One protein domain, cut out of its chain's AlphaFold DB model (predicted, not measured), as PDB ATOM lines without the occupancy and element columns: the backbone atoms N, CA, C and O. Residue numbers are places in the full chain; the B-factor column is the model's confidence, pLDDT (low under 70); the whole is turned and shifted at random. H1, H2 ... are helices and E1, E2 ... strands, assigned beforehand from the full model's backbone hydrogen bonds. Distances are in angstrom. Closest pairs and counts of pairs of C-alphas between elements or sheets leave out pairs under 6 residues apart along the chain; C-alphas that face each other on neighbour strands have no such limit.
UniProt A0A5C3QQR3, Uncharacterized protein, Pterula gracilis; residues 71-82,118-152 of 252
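Overview. This is residues 71 to 82 and 118 to 152 of the 252 residues of an uncharacterized protein of Pterula gracilis (UniProt A0A5C3QQR3). There is little regular structure here: two short strands, E1 and E2, run side by side as a small parallel sheet, and a tight link leads from E2 to the helix H1, which slants away from the sheet; residues 138 to 152, of which 138 to 143 belong to H1, stick out as a free arm. The printed part has 47 residues, 17 of them in named elements of mixed class, in the order E1, E2, H1. It is loose, radius of gyration of the C-alphas 12.3 A, and only just flat, spanning 33 by 22 by 11 A.

Arrangement. Look first at E1, residues 77 to 79, and E2, residues 126 to 128, parallel neighbours at 24 degrees. C-alphas 77 and 126 face each other at 4.7 A; N 78 and O 126, 2.8 A apart, are within hydrogen-bond range. A tight link leads from E2 to H1, residues 133 to 143, in which every O i to N i+4 pair is within hydrogen-bond range. The closest C-alphas of E1 and H1, those of Val 79 and Tyr 133, are 6.0 A apart.

Along the chain. Find C-alpha 77 at (50.382, -18.832, -18.619); E1 measures 6.1 A, E2 6.5 A. H1 runs 15.3 A to C-alpha 143 at (50.384, -32.272, -11.484).

Size, cuts and confidence. The C-alphas farthest apart, Thr 82 and Arg 150, are 36.0 A apart. Residues 83 to 117 are not printed; C-alphas 82 and 118 are 21.7 A apart across this cut between E1 and E2. The model's pLDDT is under 70 at residues 71 to 74, 81 to 82 and 146 to 152.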
ATOM      1  N   TYR A  71      44.598 -21.714  -7.724       43.00
ATOM      2  CA  TYR A  71      45.278 -20.558  -7.114       43.00
ATOM      3  C   TYR A  71      46.560 -20.996  -6.384       43.00
ATOM      4  O   TYR A  71      46.535 -21.463  -5.247       43.00
ATOM      5  N   LEU A  72      47.690 -20.868  -7.072       49.06
ATOM      6  CA  LEU A  72      49.031 -20.728  -6.496       49.06
ATOM      7  C   LEU A  72      49.453 -19.279  -6.772       49.06
ATOM      8  O   LEU A  72      48.831 -18.645  -7.622       49.06
ATOM      9  N   GLU A  73      50.450 -18.749  -6.056       51.16
ATOM     10  CA  GLU A  73      51.090 -17.451  -6.356       51.16
ATOM     11  C   GLU A  73      51.113 -17.240  -7.881       51.16
ATOM     12  O   GLU A  73      51.592 -18.116  -8.599       51.16
ATOM     13  N   SER A  74      50.391 -16.226  -8.371       57.75
ATOM     14  CA  SER A  74      49.700 -16.281  -9.667       57.75
ATOM     15  C   SER A  74      50.660 -16.339 -10.851       57.75
ATOM     16  O   SER A  74      51.003 -15.306 -11.417       57.75
ATOM     17  N   ILE A  75      51.070 -17.548 -11.239       75.12
ATOM     18  CA  ILE A  75      51.806 -17.762 -12.480       75.12
ATOM     19  C   ILE A  75      50.807 -17.682 -13.629       75.12
ATOM     20  O   ILE A  75      49.926 -18.537 -13.762       75.12
ATOM     21  N   VAL A  76      50.935 -16.652 -14.461       76.69
ATOM     22  CA  VAL A  76      50.068 -16.469 -15.626       76.69
ATOM     23  C   VAL A  76      50.694 -17.178 -16.822       76.69
ATOM     24  O   VAL A  76      51.798 -16.850 -17.243       76.69
ATOM     25  N   PHE A  77      49.981 -18.154 -17.387       83.00
ATOM     26  CA  PHE A  77      50.382 -18.832 -18.619       83.00
ATOM     27  C   PHE A  77      49.556 -18.316 -19.791       83.00
ATOM     28  O   PHE A  77      48.323 -18.315 -19.741       83.00
ATOM     29  N   LYS A  78      50.222 -17.958 -20.888       86.25
ATOM     30  CA  LYS A  78      49.565 -17.682 -22.164       86.25
ATOM     31  C   LYS A  78      49.724 -18.894 -23.071       86.25
ATOM     32  O   LYS A  78      50.777 -19.121 -23.666       86.25
ATOM     33  N   VAL A  79      48.658 -19.684 -23.162       85.06
ATOM     34  CA  VAL A  79      48.595 -20.861 -24.034       85.06
ATOM     35  C   VAL A  79      47.911 -20.463 -25.333       85.06
ATOM     36  O   VAL A  79      46.727 -20.125 -25.345       85.06
ATOM     37  N   THR A  80      48.655 -20.453 -26.435       80.25
ATOM     38  CA  THR A  80      48.112 -20.047 -27.734       80.25
ATOM     39  C   THR A  80      47.056 -21.057 -28.198       80.25
ATOM     40  O   THR A  80      47.339 -22.242 -28.348       80.25
ATOM     41  N   LEU A  81      45.831 -20.593 -28.465       47.44
ATOM     42  CA  LEU A  81      44.689 -21.431 -28.875       47.44
ATOM     43  C   LEU A  81      44.777 -21.984 -30.312       47.44
ATOM     44  O   LEU A  81      43.818 -22.562 -30.820       47.44
ATOM     45  N   THR A  82      45.902 -21.829 -31.003       44.19
ATOM     46  CA  THR A  82      45.988 -22.139 -32.430       44.19
ATOM     47  C   THR A  82      46.492 -23.550 -32.700       44.19
ATOM     48  O   THR A  82      47.680 -23.851 -32.572       44.19
ATOM     49  N   GLU A 118      59.354 -13.293 -15.722       83.75
ATOM     50  CA  GLU A 118      58.367 -13.951 -16.581       83.75
ATOM     51  C   GLU A 118      57.388 -14.783 -15.735       83.75
ATOM     52  O   GLU A 118      57.787 -15.546 -14.853       83.75
ATOM     53  N   GLY A 119      56.094 -14.611 -15.991       82.50
ATOM     54  CA  GLY A 119      55.004 -15.306 -15.316       82.50
ATOM     55  C   GLY A 119      54.426 -14.614 -14.090       82.50
ATOM     56  O   GLY A 119      53.427 -15.109 -13.582       82.50
ATOM     57  N   GLN A 120      54.990 -13.503 -13.608       81.81
ATOM     58  CA  GLN A 120      54.508 -12.856 -12.376       81.81
ATOM     59  C   GLN A 120      53.255 -11.986 -12.549       81.81
ATOM     60  O   GLN A 120      52.585 -11.687 -11.559       81.81
ATOM     61  N   SER A 121      52.930 -11.555 -13.770       83.75
ATOM     62  CA  SER A 121      51.805 -10.653 -14.029       83.75
ATOM     63  C   SER A 121      51.072 -10.994 -15.326       83.75
ATOM     64  O   SER A 121      51.596 -11.691 -16.193       83.75
ATOM     65  N   ASP A 122      49.848 -10.472 -15.463       81.19
ATOM     66  CA  ASP A 122      49.044 -10.593 -16.687       81.19
ATOM     67  C   ASP A 122      49.736  -9.908 -17.895       81.19
ATOM     68  O   ASP A 122      49.546 -10.331 -19.037       81.19
ATOM     69  N   ASP A 123      50.585  -8.902 -17.638       88.38
ATOM     70  CA  ASP A 123      51.370  -8.177 -18.649       88.38
ATOM     71  C   ASP A 123      52.643  -8.925 -19.081       88.38
ATOM     72  O   ASP A 123      53.149  -8.698 -20.182       88.38
ATOM     73  N   ASN A 124      53.146  -9.842 -18.246       88.88
ATOM     74  CA  ASN A 124      54.333 -10.649 -18.529       88.88
ATOM     75  C   ASN A 124      54.074 -12.148 -18.273       88.88
ATOM     76  O   ASN A 124      54.653 -12.718 -17.346       88.88
ATOM     77  N   PRO A 125      53.185 -12.802 -19.044       91.00
ATOM     78  CA  PRO A 125      52.865 -14.213 -18.854       91.00
ATOM     79  C   PRO A 125      53.962 -15.133 -19.411       91.00
ATOM     80  O   PRO A 125      54.709 -14.750 -20.305       91.00
ATOM     81  N   ILE A 126      53.989 -16.390 -18.960       88.25
ATOM     82  CA  ILE A 126      54.820 -17.443 -19.564       88.25
ATOM     83  C   ILE A 126      54.178 -17.899 -20.875       88.25
ATOM     84  O   ILE A 126      53.033 -18.370 -20.882       88.25
ATOM     85  N   PHE A 127      54.910 -17.800 -21.982       90.25
ATOM     86  CA  PHE A 127      54.414 -18.185 -23.306       90.25
ATOM     87  C   PHE A 127      54.721 -19.656 -23.606       90.25
ATOM     88  O   PHE A 127      55.877 -20.065 -23.708       90.25
ATOM     89  N   LEU A 128      53.676 -20.466 -23.797       90.12
ATOM     90  CA  LEU A 128      53.814 -21.887 -24.136       90.12
ATOM     91  C   LEU A 128      53.546 -22.120 -25.628       90.12
ATOM     92  O   LEU A 128      52.444 -22.499 -26.034       90.12
ATOM     93  N   GLU A 129      54.561 -21.890 -26.462       90.00
ATOM     94  CA  GLU A 129      54.461 -22.106 -27.909       90.00
ATOM     95  C   GLU A 129      54.299 -23.594 -28.268       90.00
ATOM     96  O   GLU A 129      55.028 -24.464 -27.794       90.00
ATOM     97  N   GLY A 130      53.329 -23.897 -29.138       81.88
ATOM     98  CA  GLY A 130      53.085 -25.254 -29.644       81.88
ATOM     99  C   GLY A 130      52.344 -26.191 -28.683       81.88
ATOM    100  O   GLY A 130      52.069 -27.336 -29.047       81.88
ATOM    101  N   VAL A 131      51.978 -25.730 -27.486       83.56
ATOM    102  CA  VAL A 131      51.186 -26.515 -26.534       83.56
ATOM    103  C   VAL A 131      49.708 -26.190 -26.718       83.56
ATOM    104  O   VAL A 131      49.280 -25.058 -26.530       83.56
ATOM    105  N   GLN A 132      48.903 -27.193 -27.069       83.56
ATOM    106  CA  GLN A 132      47.450 -27.028 -27.104       83.56
ATOM    107  C   GLN A 132      46.893 -26.842 -25.690       83.56
ATOM    108  O   GLN A 132      47.314 -27.534 -24.760       83.56
ATOM    109  N   TYR A 133      45.881 -25.984 -25.551       82.88
ATOM    110  CA  TYR A 133      45.189 -25.740 -24.282       82.88
ATOM    111  C   TYR A 133      44.725 -27.034 -23.598       82.88
ATOM    112  O   TYR A 133      44.976 -27.230 -22.415       82.88
ATOM    113  N   THR A 134      44.139 -27.968 -24.351       81.75
ATOM    114  CA  THR A 134      43.674 -29.264 -23.828       81.75
ATOM    115  C   THR A 134      44.811 -30.125 -23.275       81.75
ATOM    116  O   THR A 134      44.634 -30.814 -22.271       81.75
ATOM    117  N   ASN A 135      45.993 -30.082 -23.894       81.56
ATOM    118  CA  ASN A 135      47.172 -30.800 -23.414       81.56
ATOM    119  C   ASN A 135      47.741 -30.144 -22.156       81.56
ATOM    120  O   ASN A 135      48.096 -30.852 -21.215       81.56
ATOM    121  N   PHE A 136      47.777 -28.811 -22.116       84.88
ATOM    122  CA  PHE A 136      48.183 -28.068 -20.927       84.88
ATOM    123  C   PHE A 136      47.231 -28.315 -19.751       84.88
ATOM    124  O   PHE A 136      47.673 -28.608 -18.645       84.88
ATOM    125  N   GLU A 137      45.921 -28.308 -19.992       83.00
ATOM    126  CA  GLU A 137      44.918 -28.614 -18.975       83.00
ATOM    127  C   GLU A 137      45.068 -30.051 -18.451       83.00
ATOM    128  O   GLU A 137      45.068 -30.284 -17.240       83.00
ATOM    129  N   ARG A 138      45.258 -31.034 -19.341       80.62
ATOM    130  CA  ARG A 138      45.535 -32.427 -18.946       80.62
ATOM    131  C   ARG A 138      46.811 -32.537 -18.119       80.62
ATOM    132  O   ARG A 138      46.812 -33.248 -17.116       80.62
ATOM    133  N   PHE A 139      47.862 -31.822 -18.511       81.81
ATOM    134  CA  PHE A 139      49.101 -31.726 -17.748       81.81
ATOM    135  C   PHE A 139      48.826 -31.167 -16.346       81.81
ATOM    136  O   PHE A 139      49.143 -31.824 -15.357       81.81
ATOM    137  N   LEU A 140      48.128 -30.035 -16.223       83.69
ATOM    138  CA  LEU A 140      47.784 -29.466 -14.917       83.69
ATOM    139  C   LEU A 140      46.943 -30.417 -14.058       83.69
ATOM    140  O   LEU A 140      47.211 -30.543 -12.869       83.69
ATOM    141  N   ARG A 141      45.993 -31.160 -14.637       81.06
ATOM    142  CA  ARG A 141      45.204 -32.171 -13.903       81.06
ATOM    143  C   ARG A 141      46.048 -33.326 -13.357       81.06
ATOM    144  O   ARG A 141      45.643 -33.968 -12.386       81.06
ATOM    145  N   VAL A 142      47.184 -33.619 -13.986       76.75
ATOM    146  CA  VAL A 142      48.134 -34.637 -13.520       76.75
ATOM    147  C   VAL A 142      48.985 -34.100 -12.370       76.75
ATOM    148  O   VAL A 142      49.135 -34.787 -11.360       76.75
ATOM    149  N   PHE A 143      49.508 -32.878 -12.496       73.62
ATOM    150  CA  PHE A 143      50.384 -32.272 -11.484       73.62
ATOM    151  C   PHE A 143      49.626 -31.737 -10.265       73.62
ATOM    152  O   PHE A 143      50.146 -31.776  -9.148       73.62
ATOM    153  N   TYR A 144      48.391 -31.292 -10.477       77.12
ATOM    154  CA  TYR A 144      47.506 -30.706  -9.477       77.12
ATOM    155  C   TYR A 144      46.146 -31.413  -9.520       77.12
ATOM    156  O   TYR A 144      45.167 -30.877 -10.049       77.12
ATOM    157  N   PRO A 145      46.061 -32.650  -8.997       74.75
ATOM    158  CA  PRO A 145      44.802 -33.375  -8.922       74.75
ATOM    159  C   PRO A 145      43.862 -32.683  -7.921       74.75
ATOM    160  O   PRO A 145      43.893 -32.958  -6.723       74.75
ATOM    161  N   LEU A 146      43.001 -31.797  -8.431       66.81
ATOM    162  CA  LEU A 146      42.087 -30.958  -7.643       66.81
ATOM    163  C   LEU A 146      41.122 -31.746  -6.743       66.81
ATOM    164  O   LEU A 146      40.640 -31.240  -5.732       66.81
ATOM    165  N   ASN A 147      40.865 -33.011  -7.073       69.31
ATOM    166  CA  ASN A 147      39.878 -33.823  -6.368       69.31
ATOM    167  C   ASN A 147      40.412 -34.404  -5.046       69.31
ATOM    168  O   ASN A 147      39.624 -34.872  -4.226       69.31
ATOM    169  N   ASN A 148      41.726 -34.346  -4.797       62.00
ATOM    170  CA  ASN A 148      42.333 -34.913  -3.594       62.00
ATOM    171  C   ASN A 148      42.762 -33.817  -2.614       62.00
ATOM    172  O   ASN A 148      43.947 -33.533  -2.458       62.00
ATOM    173  N   ARG A 149      41.791 -33.275  -1.864       59.00
ATOM    174  CA  ARG A 149      41.974 -32.252  -0.806       59.00
ATOM    175  C   ARG A 149      42.977 -32.610   0.313       59.00
ATOM    176  O   ARG A 149      43.152 -31.827   1.236       59.00
ATOM    177  N   ARG A 150      43.598 -33.793   0.293       58.44
ATOM    178  CA  ARG A 150      44.462 -34.298   1.376       58.44
ATOM    179  C   ARG A 150      45.833 -34.795   0.936       58.44
ATOM    180  O   ARG A 150      46.613 -35.205   1.789       58.44
ATOM    181  N   MET A 151      46.157 -34.786  -0.355       55.28
ATOM    182  CA  MET A 151      47.440 -35.328  -0.790       55.28
ATOM    183  C   MET A 151      48.490 -34.227  -0.936       55.28
ATOM    184  O   MET A 151      48.651 -33.632  -1.997       55.28
ATOM    185  N   VAL A 152      49.280 -34.030   0.122       63.84
ATOM    186  CA  VAL A 152      50.649 -33.513  -0.016       63.84
ATOM    187  C   VAL A 152      51.461 -34.621  -0.691       63.84
ATOM    188  O   VAL A 152      52.105 -35.439  -0.037       63.84
TER     189      VAL A 152